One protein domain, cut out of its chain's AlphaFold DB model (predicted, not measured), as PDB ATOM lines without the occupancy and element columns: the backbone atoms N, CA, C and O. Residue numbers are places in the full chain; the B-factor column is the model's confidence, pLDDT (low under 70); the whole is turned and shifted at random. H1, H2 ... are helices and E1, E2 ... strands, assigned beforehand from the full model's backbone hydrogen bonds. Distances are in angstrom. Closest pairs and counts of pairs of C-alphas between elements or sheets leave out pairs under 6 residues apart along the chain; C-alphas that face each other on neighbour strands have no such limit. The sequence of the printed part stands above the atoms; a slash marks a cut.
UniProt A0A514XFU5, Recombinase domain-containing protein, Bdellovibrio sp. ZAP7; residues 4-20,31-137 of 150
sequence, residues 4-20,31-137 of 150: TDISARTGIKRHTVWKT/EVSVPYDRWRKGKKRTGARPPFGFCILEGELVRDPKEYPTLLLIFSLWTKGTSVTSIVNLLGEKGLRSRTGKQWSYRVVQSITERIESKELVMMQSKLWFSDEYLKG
ATOM      1  N   THR A   4      92.021 123.304 176.433       90.25
ATOM      2  CA  THR A   4      91.973 124.059 177.690       90.25
ATOM      3  C   THR A   4      93.315 124.727 177.979       90.25
ATOM      4  O   THR A   4      93.341 125.916 178.283       90.25
ATOM      5  N   ASP A   5      94.422 124.004 177.785       91.25
ATOM      6  CA  ASP A   5      95.773 124.532 178.016       91.25
ATOM      7  C   ASP A   5      96.118 125.657 177.034       91.25
ATOM      8  O   ASP A   5      96.732 126.652 177.413       91.25
ATOM      9  N   ILE A   6      95.699 125.526 175.770       88.56
ATOM     10  CA  ILE A   6      95.919 126.554 174.742       88.56
ATOM     11  C   ILE A   6      95.138 127.820 175.097       88.56
ATOM     12  O   ILE A   6      95.689 128.916 175.044       88.56
ATOM     13  N   SER A   7      93.871 127.677 175.496       94.19
ATOM     14  CA  SER A   7      93.037 128.804 175.925       94.19
ATOM     15  C   SER A   7      93.648 129.539 177.121       94.19
ATOM     16  O   SER A   7      93.775 130.760 177.076       94.19
ATOM     17  N   ALA A   8      94.105 128.799 178.139       91.94
ATOM     18  CA  ALA A   8      94.717 129.372 179.337       91.94
ATOM     19  C   ALA A   8      96.023 130.126 179.038       91.94
ATOM     20  O   ALA A   8      96.270 131.178 179.616       91.94
ATOM     21  N   ARG A   9      96.847 129.621 178.111       92.81
ATOM     22  CA  ARG A   9      98.137 130.240 177.752       92.81
ATOM     23  C   ARG A   9      98.014 131.420 176.791       92.81
ATOM     24  O   ARG A   9      98.843 132.317 176.832       92.81
ATOM     25  N   THR A  10      97.024 131.399 175.903       89.50
ATOM     26  CA  THR A  10      96.873 132.410 174.839       89.50
ATOM     27  C   THR A  10      95.864 133.505 175.178       89.50
ATOM     28  O   THR A  10      95.780 134.491 174.456       89.50
ATOM     29  N   GLY A  11      95.044 133.323 176.221       91.38
ATOM     30  CA  GLY A  11      93.922 134.215 176.539       91.38
ATOM     31  C   GLY A  11      92.756 134.128 175.543       91.38
ATOM     32  O   GLY A  11      91.746 134.815 175.694       91.38
ATOM     33  N   ILE A  12      92.851 133.272 174.520       91.50
ATOM     34  CA  ILE A  12      91.805 133.087 173.513       91.50
ATOM     35  C   ILE A  12      90.708 132.194 174.097       91.50
ATOM     36  O   ILE A  12      90.984 131.137 174.666       91.50
ATOM     37  N   LYS A  13      89.435 132.570 173.906       94.50
ATOM     38  CA  LYS A  13      88.285 131.760 174.347       94.50
ATOM     39  C   LYS A  13      88.361 130.338 173.777       94.50
ATOM     40  O   LYS A  13      88.525 130.159 172.569       94.50
ATOM     41  N   ARG A  14      88.126 129.325 174.621       92.88
ATOM     42  CA  ARG A  14      88.144 127.888 174.267       92.88
ATOM     43  C   ARG A  14      87.412 127.559 172.960       92.88
ATOM     44  O   ARG A  14      87.933 126.818 172.132       92.88
ATOM     45  N   HIS A  15      86.215 128.114 172.757       91.31
ATOM     46  CA  HIS A  15      85.425 127.879 171.543       91.31
ATOM     47  C   HIS A  15      86.090 128.461 170.282       91.31
ATOM     48  O   HIS A  15      86.056 127.840 169.221       91.31
ATOM     49  N   THR A  16      86.752 129.614 170.397       92.00
ATOM     50  CA  THR A  16      87.519 130.230 169.305       92.00
ATOM     51  C   THR A  16      88.756 129.402 168.968       92.00
ATOM     52  O   THR A  16      89.017 129.168 167.790       92.00
ATOM     53  N   VAL A  17      89.460 128.872 169.978       90.94
ATOM     54  CA  VAL A  17      90.564 127.912 169.780       90.94
ATOM     55  C   VAL A  17      90.065 126.658 169.054       90.94
ATOM     56  O   VAL A  17      90.658 126.227 168.073       90.94
ATOM     57  N   TRP A  18      88.928 126.091 169.467       90.00
ATOM     58  CA  TRP A  18      88.349 124.930 168.783       90.00
ATOM     59  C   TRP A  18      87.965 125.232 167.327       90.00
ATOM     60  O   TRP A  18      88.289 124.453 166.431       90.00
ATOM     61  N   LYS A  19      87.304 126.369 167.069       90.81
ATOM     62  CA  LYS A  19      86.867 126.769 165.723       90.81
ATOM     63  C   LYS A  19      88.057 127.004 164.789       90.81
ATOM     64  O   LYS A  19      88.033 126.526 163.660       90.81
ATOM     65  N   THR A  20      89.090 127.695 165.270       89.56
ATOM     66  CA  THR A  20      90.327 127.948 164.512       89.56
ATOM     67  C   THR A  20      91.085 126.656 164.240       89.56
ATOM     68  O   THR A  20      91.405 126.397 163.090       89.56
ATOM     69  N   GLU A  31      94.782 116.052 152.367       58.00
ATOM     70  CA  GLU A  31      94.215 114.721 152.212       58.00
ATOM     71  C   GLU A  31      92.702 114.824 152.368       58.00
ATOM     72  O   GLU A  31      92.144 114.767 153.459       58.00
ATOM     73  N   VAL A  32      92.034 115.038 151.238       66.75
ATOM     74  CA  VAL A  32      90.593 114.851 151.156       66.75
ATOM     75  C   VAL A  32      90.357 113.374 151.461       66.75
ATOM     76  O   VAL A  32      90.754 112.529 150.667       66.75
ATOM     77  N   SER A  33      89.803 113.059 152.626       73.38
ATOM     78  CA  SER A  33      89.354 111.715 152.973       73.38
ATOM     79  C   SER A  33      87.830 111.701 153.036       73.38
ATOM     80  O   SER A  33      87.181 112.704 153.355       73.38
ATOM     81  N   VAL A  34      87.223 110.588 152.634       79.81
ATOM     82  CA  VAL A  34      85.762 110.427 152.659       79.81
ATOM     83  C   VAL A  34      85.428 109.182 153.468       79.81
ATOM     84  O   VAL A  34      85.850 108.104 153.064       79.81
ATOM     85  N   PRO A  35      84.634 109.267 154.550       82.69
ATOM     86  CA  PRO A  35      84.244 108.085 155.315       82.69
ATOM     87  C   PRO A  35      83.644 106.990 154.424       82.69
ATOM     88  O   PRO A  35      82.848 107.277 153.523       82.69
ATOM     89  N   TYR A  36      83.998 105.732 154.688       80.69
ATOM     90  CA  TYR A  36      83.602 104.566 153.895       80.69
ATOM     91  C   TYR A  36      82.086 104.484 153.717       80.69
ATOM     92  O   TYR A  36      81.614 104.260 152.603       80.69
ATOM     93  N   ASP A  37      81.317 104.752 154.772       79.38
ATOM     94  CA  ASP A  37      79.854 104.742 154.708       79.38
ATOM     95  C   ASP A  37      79.303 105.794 153.747       79.38
ATOM     96  O   ASP A  37      78.331 105.540 153.034       79.38
ATOM     97  N   ARG A  38      79.937 106.971 153.682       77.94
ATOM     98  CA  ARG A  38      79.555 108.024 152.738       77.94
ATOM     99  C   ARG A  38      79.886 107.612 151.309       77.94
ATOM    100  O   ARG A  38      79.028 107.748 150.450       77.94
ATOM    101  N   TRP A  39      81.081 107.079 151.063       79.38
ATOM    102  CA  TRP A  39      81.475 106.609 149.731       79.38
ATOM    103  C   TRP A  39      80.631 105.418 149.242       79.38
ATOM    104  O   TRP A  39      80.295 105.323 148.060       79.38
ATOM    105  N   ARG A  40      80.277 104.498 150.145       75.94
ATOM    106  CA  ARG A  40      79.497 103.301 149.822       75.94
ATOM    107  C   ARG A  40      78.022 103.613 149.562       75.94
ATOM    108  O   ARG A  40      77.389 102.885 148.793       75.94
ATOM    109  N   LYS A  41      77.455 104.649 150.192       71.12
ATOM    110  CA  LYS A  41      76.056 105.056 149.975       71.12
ATOM    111  C   LYS A  41      75.795 105.264 148.475       71.12
ATOM    112  O   LYS A  41      76.469 106.038 147.810       71.12
ATOM    113  N   GLY A  42      74.832 104.516 147.931       62.78
ATOM    114  CA  GLY A  42      74.495 104.517 146.499       62.78
ATOM    115  C   GLY A  42      75.173 103.425 145.653       62.78
ATOM    116  O   GLY A  42      74.851 103.286 144.472       62.78
ATOM    117  N   LYS A  43      76.073 102.602 146.216       67.25
ATOM    118  CA  LYS A  43      76.678 101.450 145.516       67.25
ATOM    119  C   LYS A  43      76.003 100.136 145.938       67.25
ATOM    120  O   LYS A  43      75.904  99.822 147.118       67.25
ATOM    121  N   LYS A  44      75.566  99.332 144.954       55.66
ATOM    122  CA  LYS A  44      74.757  98.107 145.160       55.66
ATOM    123  C   LYS A  44      75.493  96.926 145.820       55.66
ATOM    124  O   LYS A  44      74.832  96.012 146.294       55.66
ATOM    125  N   ARG A  45      76.836  96.895 145.831       56.59
ATOM    126  CA  ARG A  45      77.622  95.766 146.377       56.59
ATOM    127  C   ARG A  45      78.386  96.164 147.637       56.59
ATOM    128  O   ARG A  45      79.276  97.008 147.595       56.59
ATOM    129  N   THR A  46      78.066  95.489 148.735       53.41
ATOM    130  CA  THR A  46      78.849  95.463 149.976       53.41
ATOM    131  C   THR A  46      80.228  94.860 149.692       53.41
ATOM    132  O   THR A  46      80.299  93.747 149.182       53.41
ATOM    133  N   GLY A  47      81.316  95.590 149.961       63.28
ATOM    134  CA  GLY A  47      82.689  95.097 149.757       63.28
ATOM    135  C   GLY A  47      83.299  95.360 148.374       63.28
ATOM    136  O   GLY A  47      84.349  94.803 148.053       63.28
ATOM    137  N   ALA A  48      82.679  96.202 147.539       71.75
ATOM    138  CA  ALA A  48      83.343  96.679 146.328       71.75
ATOM    139  C   ALA A  48      84.649  97.403 146.695       71.75
ATOM    140  O   ALA A  48      84.688  98.182 147.645       71.75
ATOM    141  N   ARG A  49      85.721  97.155 145.938       81.62
ATOM    142  CA  ARG A  49      86.970  97.906 146.100       81.62
ATOM    143  C   ARG A  49      86.793  99.327 145.551       81.62
ATOM    144  O   ARG A  49      86.097  99.487 144.543       81.62
ATOM    145  N   PRO A  50      87.439 100.338 146.152       88.00
ATOM    146  CA  PRO A  50      87.508 101.668 145.562       88.00
ATOM    147  C   PRO A  50      88.064 101.642 144.136       88.00
ATOM    148  O   PRO A  50      88.816 100.719 143.796       88.00
ATOM    149  N   PRO A  51      87.738 102.634 143.291       90.25
ATOM    150  CA  PRO A  51      88.360 102.767 141.976       90.25
ATOM    151  C   PRO A  51      89.894 102.855 142.057       90.25
ATOM    152  O   PRO A  51      90.460 103.136 143.115       90.25
ATOM    153  N   PHE A  52      90.565 102.582 140.936       93.19
ATOM    154  CA  PHE A  52      92.030 102.612 140.845       93.19
ATOM    155  C   PHE A  52      92.597 103.968 141.293       93.19
ATOM    156  O   PHE A  52      92.004 105.001 140.985       93.19
ATOM    157  N   GLY A  53      93.725 103.964 142.010       91.94
ATOM    158  CA  GLY A  53      94.320 105.174 142.591       91.94
ATOM    159  C   GLY A  53      93.789 105.545 143.980       91.94
ATOM    160  O   GLY A  53      94.279 106.504 144.575       91.94
ATOM    161  N   PHE A  54      92.820 104.794 144.510       92.12
ATOM    162  CA  PHE A  54      92.235 105.007 145.833       92.12
ATOM    163  C   PHE A  54      92.153 103.700 146.625       92.12
ATOM    164  O   PHE A  54      91.958 102.622 146.053       92.12
ATOM    165  N   CYS A  55      92.235 103.810 147.947       91.06
ATOM    166  CA  CYS A  55      92.104 102.699 148.884       91.06
ATOM    167  C   CYS A  55      91.261 103.107 150.103       91.06
ATOM    168  O   CYS A  55      90.934 104.280 150.281       91.06
ATOM    169  N   ILE A  56      90.857 102.117 150.904       89.69
ATOM    170  CA  ILE A  56      90.251 102.369 152.214       89.69
ATOM    171  C   ILE A  56      91.346 102.210 153.264       89.69
ATOM    172  O   ILE A  56      91.925 101.130 153.373       89.69
ATOM    173  N   LEU A  57      91.601 103.266 154.027       87.38
ATOM    174  CA  LEU A  57      92.516 103.288 155.163       87.38
ATOM    175  C   LEU A  57      91.728 103.773 156.380       87.38
ATOM    176  O   LEU A  57      91.060 104.794 156.299       87.38
ATOM    177  N   GLU A  58      91.741 103.006 157.472       86.31
ATOM    178  CA  GLU A  58      91.039 103.356 158.723       86.31
ATOM    179  C   GLU A  58      89.544 103.698 158.545       86.31
ATOM    180  O   GLU A  58      88.976 104.533 159.241       86.31
ATOM    181  N   GLY A  59      88.876 103.034 157.596       84.38
ATOM    182  CA  GLY A  59      87.462 103.292 157.309       84.38
ATOM    183  C   GLY A  59      87.212 104.567 156.502       84.38
ATOM    184  O   GLY A  59      86.061 104.965 156.345       84.38
ATOM    185  N   GLU A  60      88.249 105.178 155.933       85.50
ATOM    186  CA  GLU A  60      88.151 106.337 155.053       85.50
ATOM    187  C   GLU A  60      88.709 106.026 153.660       85.50
ATOM    188  O   GLU A  60      89.719 105.347 153.489       85.50
ATOM    189  N   LEU A  61      88.031 106.527 152.634       88.94
ATOM    190  CA  LEU A  61      88.507 106.555 151.264       88.94
ATOM    191  C   LEU A  61      89.608 107.605 151.142       88.94
ATOM    192  O   LEU A  61      89.344 108.801 151.289       88.94
ATOM    193  N   VAL A  62      90.807 107.145 150.809       90.19
ATOM    194  CA  VAL A  62      92.008 107.962 150.628       90.19
ATOM    195  C   VAL A  62      92.691 107.623 149.301       90.19
ATOM    196  O   VAL A  62      92.324 106.666 148.612       90.19
ATOM    197  N   ARG A  63      93.678 108.430 148.905       91.69
ATOM    198  CA  ARG A  63      94.510 108.164 147.719       91.69
ATOM    199  C   ARG A  63      95.486 107.040 148.037       91.69
ATOM    200  O   ARG A  63      96.128 107.068 149.081       91.69
ATOM    201  N   ASP A  64      95.627 106.090 147.126       91.94
ATOM    202  CA  ASP A  64      96.611 105.021 147.281       91.94
ATOM    203  C   ASP A  64      97.991 105.525 146.825       91.94
ATOM    204  O   ASP A  64      98.153 105.824 145.640       91.94
ATOM    205  N   PRO A  65      99.009 105.598 147.700       90.38
ATOM    206  CA  PRO A  65     100.327 106.114 147.330       90.38
ATOM    207  C   PRO A  65     101.008 105.318 146.207       90.38
ATOM    208  O   PRO A  65     101.817 105.881 145.473       90.38
ATOM    209  N   LYS A  66     100.681 104.030 146.035       91.50
ATOM    210  CA  LYS A  66     101.272 103.179 144.990       91.50
ATOM    211  C   LYS A  66     100.606 103.389 143.635       91.50
ATOM    212  O   LYS A  66     101.266 103.380 142.601       91.50
ATOM    213  N   GLU A  67      99.291 103.564 143.629       93.81
ATOM    214  CA  GLU A  67      98.506 103.607 142.392       93.81
ATOM    215  C   GLU A  67      98.232 105.021 141.897       93.81
ATOM    216  O   GLU A  67      98.107 105.249 140.692       93.81
ATOM    217  N   TYR A  68      98.134 105.976 142.817       94.31
ATOM    218  CA  TYR A  68      97.760 107.349 142.519       94.31
ATOM    219  C   TYR A  68      98.710 108.049 141.532       94.31
ATOM    220  O   TYR A  68      98.204 108.696 140.615       94.31
ATOM    221  N   PRO A  69     100.048 107.881 141.601       94.06
ATOM    222  CA  PRO A  69     100.945 108.438 140.583       94.06
ATOM    223  C   PRO A  69     100.631 107.918 139.173       94.06
ATOM    224  O   PRO A  69     100.610 108.679 138.207       94.06
ATOM    225  N   THR A  70     100.306 106.628 139.057       95.31
ATOM    226  CA  THR A  70      99.919 106.013 137.783       95.31
ATOM    227  C   THR A  70      98.564 106.529 137.303       95.31
ATOM    228  O   THR A  70      98.385 106.780 136.113       95.31
ATOM    229  N   LEU A  71      97.614 106.753 138.217       95.50
ATOM    230  CA  LEU A  71      96.331 107.374 137.890       95.50
ATOM    231  C   LEU A  71      96.519 108.799 137.338       95.50
ATOM    232  O   LEU A  71      95.894 109.143 136.336       95.50
ATOM    233  N   LEU A  72      97.392 109.610 137.946       95.06
ATOM    234  CA  LEU A  72      97.718 110.954 137.451       95.06
ATOM    235  C   LEU A  72      98.344 110.910 136.053       95.06
ATOM    236  O   LEU A  72      97.992 111.722 135.197       95.06
ATOM    237  N   LEU A  73      99.228 109.942 135.800       95.44
ATOM    238  CA  LEU A  73      99.797 109.732 134.471       95.44
ATOM    239  C   LEU A  73      98.701 109.411 133.444       95.44
ATOM    240  O   LEU A  73      98.633 110.083 132.416       95.44
ATOM    241  N   ILE A  74      97.818 108.450 133.735       95.44
ATOM    242  CA  ILE A  74      96.692 108.088 132.855       95.44
ATOM    243  C   ILE A  74      95.806 109.303 132.585       95.44
ATOM    244  O   ILE A  74      95.479 109.572 131.432       95.44
ATOM    245  N   PHE A  75      95.464 110.058 133.632       95.06
ATOM    246  CA  PHE A  75      94.686 111.286 133.507       95.06
ATOM    247  C   PHE A  75      95.367 112.270 132.554       95.06
ATOM    248  O   PHE A  75      94.746 112.726 131.599       95.06
ATOM    249  N   SER A  76      96.662 112.530 132.752       95.00
ATOM    250  CA  SER A  76      97.419 113.453 131.905       95.00
ATOM    251  C   SER A  76      97.457 113.012 130.436       95.00
ATOM    252  O   SER A  76      97.227 113.832 129.549       95.00
ATOM    253  N   LEU A  77      97.682 111.721 130.160       95.56
ATOM    254  CA  LEU A  77      97.716 111.174 128.801       95.56
ATOM    255  C   LEU A  77      96.343 111.260 128.131       95.56
ATOM    256  O   LEU A  77      96.246 111.666 126.972       95.56
ATOM    257  N   TRP A  78      95.283 110.941 128.873       95.88
ATOM    258  CA  TRP A  78      93.912 111.034 128.381       95.88
ATOM    259  C   TRP A  78      93.521 112.476 128.057       95.88
ATOM    260  O   TRP A  78      93.016 112.746 126.972       95.88
ATOM    261  N   THR A  79      93.835 113.430 128.941       92.50
ATOM    262  CA  THR A  79      93.567 114.858 128.687       92.50
ATOM    263  C   THR A  79      94.341 115.420 127.495       92.50
ATOM    264  O   THR A  79      93.904 116.399 126.900       92.50
ATOM    265  N   LYS A  80      95.454 114.786 127.108       94.81
ATOM    266  CA  LYS A  80      96.222 115.110 125.895       94.81
ATOM    267  C   LYS A  80      95.652 114.472 124.618       94.81
ATOM    268  O   LYS A  80      96.234 114.653 123.557       94.81
ATOM    269  N   GLY A  81      94.560 113.710 124.708       95.00
ATOM    270  CA  GLY A  81      93.943 113.025 123.566       95.00
ATOM    271  C   GLY A  81      94.599 111.691 123.198       95.00
ATOM    272  O   GLY A  81      94.384 111.182 122.102       95.00
ATOM    273  N   THR A  82      95.399 111.102 124.092       95.19
ATOM    274  CA  THR A  82      96.037 109.801 123.833       95.19
ATOM    275  C   THR A  82      94.989 108.684 123.845       95.19
ATOM    276  O   THR A  82      94.197 108.587 124.785       95.19
ATOM    277  N   SER A  83      95.001 107.803 122.839       96.50
ATOM    278  CA  SER A  83      94.062 106.675 122.771       96.50
ATOM    279  C   SER A  83      94.301 105.651 123.886       96.50
ATOM    280  O   SER A  83      95.429 105.460 124.342       96.50
ATOM    281  N   VAL A  84      93.249 104.938 124.306       95.75
ATOM    282  CA  VAL A  84      93.327 103.932 125.385       95.75
ATOM    283  C   VAL A  84      94.395 102.872 125.094       95.75
ATOM    284  O   VAL A  84      95.168 102.523 125.985       95.75
ATOM    285  N   THR A  85      94.487 102.397 123.849       96.56
ATOM    286  CA  THR A  85      95.506 101.424 123.425       96.56
ATOM    287  C   THR A  85      96.919 101.976 123.599       96.56
ATOM    288  O   THR A  85      97.782 101.301 124.153       96.56
ATOM    289  N   SER A  86      97.143 103.230 123.201       96.94
ATOM    290  CA  SER A  86      98.446 103.883 123.349       96.94
ATOM    291  C   SER A  86      98.800 104.093 124.821       96.94
ATOM    292  O   SER A  86      99.941 103.871 125.216       96.94
ATOM    293  N   ILE A  87      97.820 104.438 125.666       96.88
ATOM    294  CA  ILE A  87      98.015 104.529 127.120       96.88
ATOM    295  C   ILE A  87      98.439 103.169 127.689       96.88
ATOM    296  O   ILE A  87      99.398 103.111 128.453       96.88
ATOM    297  N   VAL A  88      97.772 102.072 127.315       96.88
ATOM    298  CA  VAL A  88      98.138 100.716 127.768       96.88
ATOM    299  C   VAL A  88      99.584 100.379 127.398       96.88
ATOM    300  O   VAL A  88     100.332  99.920 128.265       96.88
ATOM    301  N   ASN A  89      99.985 100.648 126.154       96.19
ATOM    302  CA  ASN A  89     101.343 100.384 125.678       96.19
ATOM    303  C   ASN A  89     102.376 101.209 126.457       96.19
ATOM    304  O   ASN A  89     103.307 100.639 127.018       96.19
ATOM    305  N   LEU A  90     102.145 102.517 126.613       96.25
ATOM    306  CA  LEU A  90     103.022 103.412 127.376       96.25
ATOM    307  C   LEU A  90     103.171 102.990 128.844       96.25
ATOM    308  O   LEU A  90     104.256 103.091 129.419       96.25
ATOM    309  N   LEU A  91     102.090 102.525 129.478       95.00
ATOM    310  CA  LEU A  91     102.151 101.998 130.844       95.00
ATOM    311  C   LEU A  91     102.990 100.716 130.909       95.00
ATOM    312  O   LEU A  91     103.772 100.548 131.844       95.00
ATOM    313  N   GLY A  92     102.844  99.836 129.914       94.50
ATOM    314  CA  GLY A  92     103.634  98.615 129.775       94.50
ATOM    315  C   GLY A  92     105.124  98.892 129.576       94.50
ATOM    316  O   GLY A  92     105.941  98.328 130.301       94.50
ATOM    317  N   GLU A  93     105.467  99.803 128.664       94.69
ATOM    318  CA  GLU A  93     106.841 100.246 128.380       94.69
ATOM    319  C   GLU A  93     107.517 100.860 129.609       94.69
ATOM    320  O   GLU A  93     108.683 100.597 129.885       94.69
ATOM    321  N   LYS A  94     106.765 101.626 130.409       93.31
ATOM    322  CA  LYS A  94     107.246 102.195 131.677       93.31
ATOM    323  C   LYS A  94     107.349 101.174 132.817       93.31
ATOM    324  O   LYS A  94     107.708 101.550 133.930       93.31
ATOM    325  N   GLY A  95     106.994  99.909 132.584       93.06
ATOM    326  CA  GLY A  95     107.000  98.860 133.604       93.06
ATOM    327  C   GLY A  95     105.928  99.029 134.687       93.06
ATOM    328  O   GLY A  95     105.964  98.332 135.702       93.06
ATOM    329  N   LEU A  96     104.954  99.924 134.487       93.44
ATOM    330  CA  LEU A  96     103.892 100.180 135.454       93.44
ATOM    331  C   LEU A  96     102.883  99.036 135.413       93.44
ATOM    332  O   LEU A  96     102.334  98.690 134.366       93.44
ATOM    333  N   ARG A  97     102.609  98.442 136.573       92.38
ATOM    334  CA  ARG A  97     101.677  97.319 136.700       92.38
ATOM    335  C   ARG A  97     100.317  97.779 137.208       92.38
ATOM    336  O   ARG A  97     100.191  98.800 137.879       92.38
ATOM    337  N   SER A  98      99.292  97.001 136.880       92.06
ATOM    338  CA  SER A  98      97.954  97.176 137.447       92.06
ATOM    339  C   SER A  98      97.939  96.858 138.948       92.06
ATOM    340  O   SER A  98      98.885  96.277 139.481       92.06
ATOM    341  N   ARG A  99      96.814  97.136 139.619       89.94
ATOM    342  CA  ARG A  99      96.575  96.820 141.044       89.94
ATOM    343  C   ARG A  99      96.942  95.384 141.450       89.94
ATOM    344  O   ARG A  99      97.308  95.137 142.589       89.94
ATOM    345  N   THR A 100      96.820  94.422 140.532       89.50
ATOM    346  CA  THR A 100      97.118  93.000 140.799       89.50
ATOM    347  C   THR A 100      98.554  92.597 140.447       89.50
ATOM    348  O   THR A 100      98.874  91.415 140.471       89.50
ATOM    349  N   GLY A 101      99.409  93.547 140.060       90.06
ATOM    350  CA  GLY A 101     100.765  93.280 139.571       90.06
ATOM    351  C   GLY A 101     100.825  92.798 138.115       90.06
ATOM    352  O   GLY A 101     101.907  92.661 137.554       90.06
ATOM    353  N   LYS A 102      99.675  92.581 137.468       92.44
ATOM    354  CA  LYS A 102      99.590  92.140 136.067       92.44
ATOM    355  C   LYS A 102      99.769  93.298 135.085       92.44
ATOM    356  O   LYS A 102      99.627  94.468 135.458       92.44
ATOM    357  N   GLN A 103     100.025  92.957 133.821       93.44
ATOM    358  CA  GLN A 103      99.959  93.906 132.707       93.44
ATOM    359  C   GLN A 103      98.592  94.602 132.636       93.44
ATOM    360  O   GLN A 103      97.574  94.069 133.090       93.44
ATOM    361  N   TRP A 104      98.586  95.810 132.080       95.12
ATOM    362  CA  TRP A 104      97.372  96.591 131.897       95.12
ATOM    363  C   TRP A 104      96.480  95.961 130.837       95.12
ATOM    364  O   TRP A 104      96.922  95.672 129.730       95.12
ATOM    365  N   SER A 105      95.204  95.778 131.170       94.06
ATOM    366  CA  SER A 105      94.197  95.428 130.178       94.06
ATOM    367  C   SER A 105      93.507  96.687 129.667       94.06
ATOM    368  O   SER A 105      93.240  97.622 130.431       94.06
ATOM    369  N   TYR A 106      93.153  96.676 128.382       94.69
ATOM    370  CA  TYR A 106      92.402  97.753 127.737       94.69
ATOM    371  C   TYR A 106      91.167  98.160 128.549       94.69
ATOM    372  O   TYR A 106      90.958  99.336 128.818       94.69
ATOM    373  N   ARG A 107      90.389  97.177 129.023       93.56
ATOM    374  CA  ARG A 107      89.155  97.403 129.792       93.56
ATOM    375  C   ARG A 107      89.384  98.156 131.100       93.56
ATOM    376  O   ARG A 107      88.541  98.960 131.486       93.56
ATOM    377  N   VAL A 108      90.499  97.908 131.788       92.50
ATOM    378  CA  VAL A 108      90.807  98.610 133.041       92.50
ATOM    379  C   VAL A 108      91.129 100.071 132.749       92.50
ATOM    380  O   VAL A 108      90.547 100.946 133.386       92.50
ATOM    381  N   VAL A 109      91.982 100.346 131.758       94.94
ATOM    382  CA  VAL A 109      92.306 101.727 131.361       94.94
ATOM    383  C   VAL A 109      91.064 102.449 130.837       94.94
ATOM    384  O   VAL A 109      90.778 103.551 131.293       94.94
ATOM    385  N   GLN A 110      90.271 101.795 129.986       95.44
ATOM    386  CA  GLN A 110      88.999 102.318 129.481       95.44
ATOM    387  C   GLN A 110      88.055 102.715 130.626       95.44
ATOM    388  O   GLN A 110      87.484 103.800 130.620       95.44
ATOM    389  N   SER A 111      87.929 101.874 131.656       92.75
ATOM    390  CA  SER A 111      87.072 102.191 132.803       92.75
ATOM    391  C   SER A 111      87.548 103.415 133.594       92.75
ATOM    392  O   SER A 111      86.742 104.084 134.235       92.75
ATOM    393  N   ILE A 112      88.851 103.716 133.576       94.00
ATOM    394  CA  ILE A 112      89.407 104.918 134.207       94.00
ATOM    395  C   ILE A 112      89.085 106.137 133.342       94.00
ATOM    396  O   ILE A 112      88.610 107.142 133.866       94.00
ATOM    397  N   THR A 113      89.287 106.048 132.026       94.31
ATOM    398  CA  THR A 113      89.017 107.156 131.098       94.31
ATOM    399  C   THR A 113      87.532 107.508 131.035       94.31
ATOM    400  O   THR A 113      87.190 108.685 131.038       94.31
ATOM    401  N   GLU A 114      86.638 106.518 131.100       92.62
ATOM    402  CA  GLU A 114      85.184 106.732 131.180       92.62
ATOM    403  C   GLU A 114      84.780 107.523 132.435       92.62
ATOM    404  O   GLU A 114      83.897 108.379 132.373       92.62
ATOM    405  N   ARG A 115      85.447 107.301 133.578       90.38
ATOM    406  CA  ARG A 115      85.224 108.078 134.818       90.38
ATOM    407  C   ARG A 115      85.693 109.522 134.698       90.38
ATOM    408  O   ARG A 115      85.107 110.418 135.301       90.38
ATOM    409  N   ILE A 116      86.762 109.739 133.937       92.25
ATOM    410  CA  ILE A 116      87.261 111.081 133.641       92.25
ATOM    411  C   ILE A 116      86.272 111.798 132.715       92.25
ATOM    412  O   ILE A 116      85.873 112.923 133.005       92.25
ATOM    413  N   GLU A 117      85.814 111.141 131.645       91.06
ATOM    414  CA  GLU A 117      84.860 111.725 130.689       91.06
ATOM    415  C   GLU A 117      83.504 112.041 131.338       91.06
ATOM    416  O   GLU A 117      82.936 113.109 131.113       91.06
ATOM    417  N   SER A 118      83.015 111.153 132.206       88.31
ATOM    418  CA  SER A 118      81.777 111.353 132.975       88.31
ATOM    419  C   SER A 118      81.905 112.364 134.120       88.31
ATOM    420  O   SER A 118      80.941 112.564 134.856       88.31
ATOM    421  N   LYS A 119      83.065 113.022 134.276       88.19
ATOM    422  CA  LYS A 119      83.352 113.996 135.346       88.19
ATOM    423  C   LYS A 119      83.174 113.426 136.760       88.19
ATOM    424  O   LYS A 119      82.997 114.172 137.723       88.19
ATOM    425  N   GLU A 120      83.271 112.105 136.909       88.75
ATOM    426  CA  GLU A 120      83.351 111.469 138.224       88.75
ATOM    427  C   GLU A 120      84.702 111.766 138.881       88.75
ATOM    428  O   GLU A 120      84.769 111.911 140.099       88.75
ATOM    429  N   LEU A 121      85.769 111.871 138.080       89.12
ATOM    430  CA  LEU A 121      87.114 112.257 138.509       89.12
ATOM    431  C   LEU A 121      87.446 113.668 138.012       89.12
ATOM    432  O   LEU A 121      87.472 113.918 136.808       89.12
ATOM    433  N   VAL A 122      87.730 114.580 138.942       88.94
ATOM    434  CA  VAL A 122      87.980 116.004 138.679       88.94
ATOM    435  C   VAL A 122      89.257 116.455 139.388       88.94
ATOM    436  O   VAL A 122      89.579 116.002 140.488       88.94
ATOM    437  N   MET A 123      90.004 117.362 138.758       88.12
ATOM    438  CA  MET A 123      91.154 118.017 139.380       88.12
ATOM    439  C   MET A 123      90.680 119.069 140.391       88.12
ATOM    440  O   MET A 123      90.020 120.037 140.023       88.12
ATOM    441  N   MET A 124      91.040 118.900 141.661       82.25
ATOM    442  CA  MET A 124      90.757 119.828 142.756       82.25
ATOM    443  C   MET A 124      92.067 120.228 143.432       82.25
ATOM    444  O   MET A 124      92.776 119.366 143.945       82.25
ATOM    445  N   GLN A 125      92.400 121.525 143.444       77.25
ATOM    446  CA  GLN A 125      93.623 122.042 144.089       77.25
ATOM    447  C   GLN A 125      94.890 121.260 143.673       77.25
ATOM    448  O   GLN A 125      95.654 120.788 144.512       77.25
ATOM    449  N   SER A 126      95.066 121.052 142.363       78.62
ATOM    450  CA  SER A 126      96.165 120.262 141.771       78.62
ATOM    451  C   SER A 126      96.192 118.769 142.134       78.62
ATOM    452  O   SER A 126      97.172 118.085 141.850       78.62
ATOM    453  N   LYS A 127      95.115 118.228 142.714       87.38
ATOM    454  CA  LYS A 127      94.975 116.803 143.031       87.38
ATOM    455  C   LYS A 127      93.735 116.229 142.353       87.38
ATOM    456  O   LYS A 127      92.641 116.767 142.476       87.38
ATOM    457  N   LEU A 128      93.876 115.091 141.685       88.81
ATOM    458  CA  LEU A 128      92.740 114.336 141.166       88.81
ATOM    459  C   LEU A 128      91.913 113.755 142.326       88.81
ATOM    460  O   LEU A 128      92.470 113.117 143.232       88.81
ATOM    461  N   TRP A 129      90.605 114.002 142.311       90.25
ATOM    462  CA  TRP A 129      89.656 113.553 143.328       90.25
ATOM    463  C   TRP A 129      88.275 113.256 142.724       90.25
ATOM    464  O   TRP A 129      88.015 113.587 141.570       90.25
ATOM    465  N   PHE A 130      87.392 112.613 143.490       88.38
ATOM    466  CA  PHE A 130      86.010 112.392 143.063       88.38
ATOM    467  C   PHE A 130      85.170 113.668 143.156       88.38
ATOM    468  O   PHE A 130      85.315 114.441 144.105       88.38
ATOM    469  N   SER A 131      84.243 113.855 142.216       86.00
ATOM    470  CA  SER A 131      83.239 114.917 142.308       86.00
ATOM    471  C   SER A 131      82.282 114.685 143.485       86.00
ATOM    472  O   SER A 131      82.012 113.551 143.893       86.00
ATOM    473  N   ASP A 132      81.744 115.766 144.054       82.06
ATOM    474  CA  ASP A 132      80.793 115.665 145.170       82.06
ATOM    475  C   ASP A 132      79.486 114.967 144.745       82.06
ATOM    476  O   ASP A 132      78.901 114.223 145.530       82.06
ATOM    477  N   GLU A 133      79.076 115.117 143.481       80.81
ATOM    478  CA  GLU A 133      77.948 114.390 142.875       80.81
ATOM    479  C   GLU A 133      78.172 112.874 142.901       80.81
ATOM    480  O   GLU A 133      77.307 112.122 143.362       80.81
ATOM    481  N   TYR A 134      79.372 112.430 142.504       81.62
ATOM    482  CA  TYR A 134      79.756 111.021 142.558       81.62
ATOM    483  C   TYR A 134      79.730 110.480 143.991       81.62
ATOM    484  O   TYR A 134      79.196 109.395 144.238       81.62
ATOM    485  N   LEU A 135      80.277 111.239 144.947       79.44
ATOM    486  CA  LEU A 135      80.324 110.854 146.361       79.44
ATOM    487  C   LEU A 135      78.947 110.856 147.034       79.44
ATOM    488  O   LEU A 135      78.742 110.132 148.004       79.44
ATOM    489  N   LYS A 136      78.003 111.661 146.539       74.44
ATOM    490  CA  LYS A 136      76.602 111.658 146.984       74.44
ATOM    491  C   LYS A 136      75.783 110.526 146.358       74.44
ATOM    492  O   LYS A 136      74.626 110.348 146.728       74.44
ATOM    493  N   GLY A 137      76.360 109.766 145.425       67.31
ATOM    494  CA  GLY A 137      75.656 108.704 144.713       67.31
ATOM    495  C   GLY A 137      74.608 109.227 143.725       67.31
ATOM    496  O   GLY A 137      73.768 108.450 143.271       67.31
TER     497      GLY A 137
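This is residues 4 to 20 and 31 to 137 of the 150 residues of the protein "Recombinase domain-containing protein" of Bdellovibrio sp. ZAP7 (UniProt A0A514XFU5). A loose model in two pieces: a cluster of three crossed helices, H4, H5 and H6, with two small strand hairpins, E1 with E2 and E3 with E4, next to it, and, well off at the far end across a cut, a detached corner of two short helices, H1 and H2. The short helices H3 and H7 lie by the hairpins. The printed part has 124 residues, with seven named helices and four named strands in the order H1 H2 H3 E1 E2 H4 H5 H6 E3 E4 H7; each sheet is one antiparallel pair, E1 - E2 and E3 - E4, and the class is mixed, helices and strands. The whole is loose, with a radius of gyration of the C-alphas of 19.1 A, and elongated, spanning 62 by 32 by 26 A.

Find C-alpha 4 at (91.973, 124.059, 177.690), where H1, residues 4 to 10, begins; H2 follows at residues 14 to 20. Past the cut come H3, residues 36 to 40, E1, residues 54 to 57, and E2, residues 60 to 63. At C-alpha 68, (97.760, 107.349, 142.519), H4 begins and runs to residue 79, 16.3 A. Then read H5, residues 84 to 93, 14.3 A, and H6, residues 106 to 117, 16.1 A. E3, residues 121 to 124, E4, residues 127 to 130, and H7, residues 132 to 135, follow; H7 ends at (80.324, 110.854, 146.361).

H1 and H2 touch, about perpendicular at 79 degrees, closest at the C-alphas of Ser 7 and Arg 14, 5.2 A. H2 and H3 are apart. The closest C-alphas of H3 and E2 are those of Tyr 36 and Glu 60, 5.0 A. In the hairpin E1 and E2, N 55 and O 62 are 2.9 A apart, within hydrogen-bond range; residues 34 to 35 pair antiparallel with residues 60 to 61 of E2. The helical hairpin H4 and H5 touches through residues 74 to 78 of H4 alone, at a steep tilt of 43 degrees, opposite ways, closest at the C-alphas of Leu 77 and Ile 87, 6.9 A. H6 touches H5, with the C-alphas of Val 84 and Gln 110 closest at 6.2 A, at a steep tilt of 60 degrees, opposite ways. H6 also touches residues 74 to 78 of H4 alone, with the C-alphas of Trp 78 and Thr 113 closest at 6.8 A, only just about perpendicular at 72 degrees. The closest C-alphas of H6 and E3 are those of Arg 115 and Leu 121, 5.9 A; those of H4 and E4 are Leu 72 and Leu 128, 7.1 A. In the hairpin E3 and E4, N 122 and O 129 are 2.8 A apart, within hydrogen-bond range. H3 and H7 are close but not clearly touching, closest at the C-alphas of Trp 39 and Leu 135, 5.5 A. Every O i to N i+4 pair is within hydrogen-bond range in H1, H2, H3, H4 and H5, and 7 of 8 in H6; H7 is too short for such a pair.

The two C-alphas farthest apart, those of Ala 8 and Thr 85, are 62.5 A apart. Residues 21 to 30 are not printed, and C-alphas 20 and 31 are 18.5 A apart across the cut. The links H3 to E1 and H5 to H6 are long. The mean pLDDT of the printed part is 87.8; look for values under 70 at residues 31 to 32, 42 to 47 and 137.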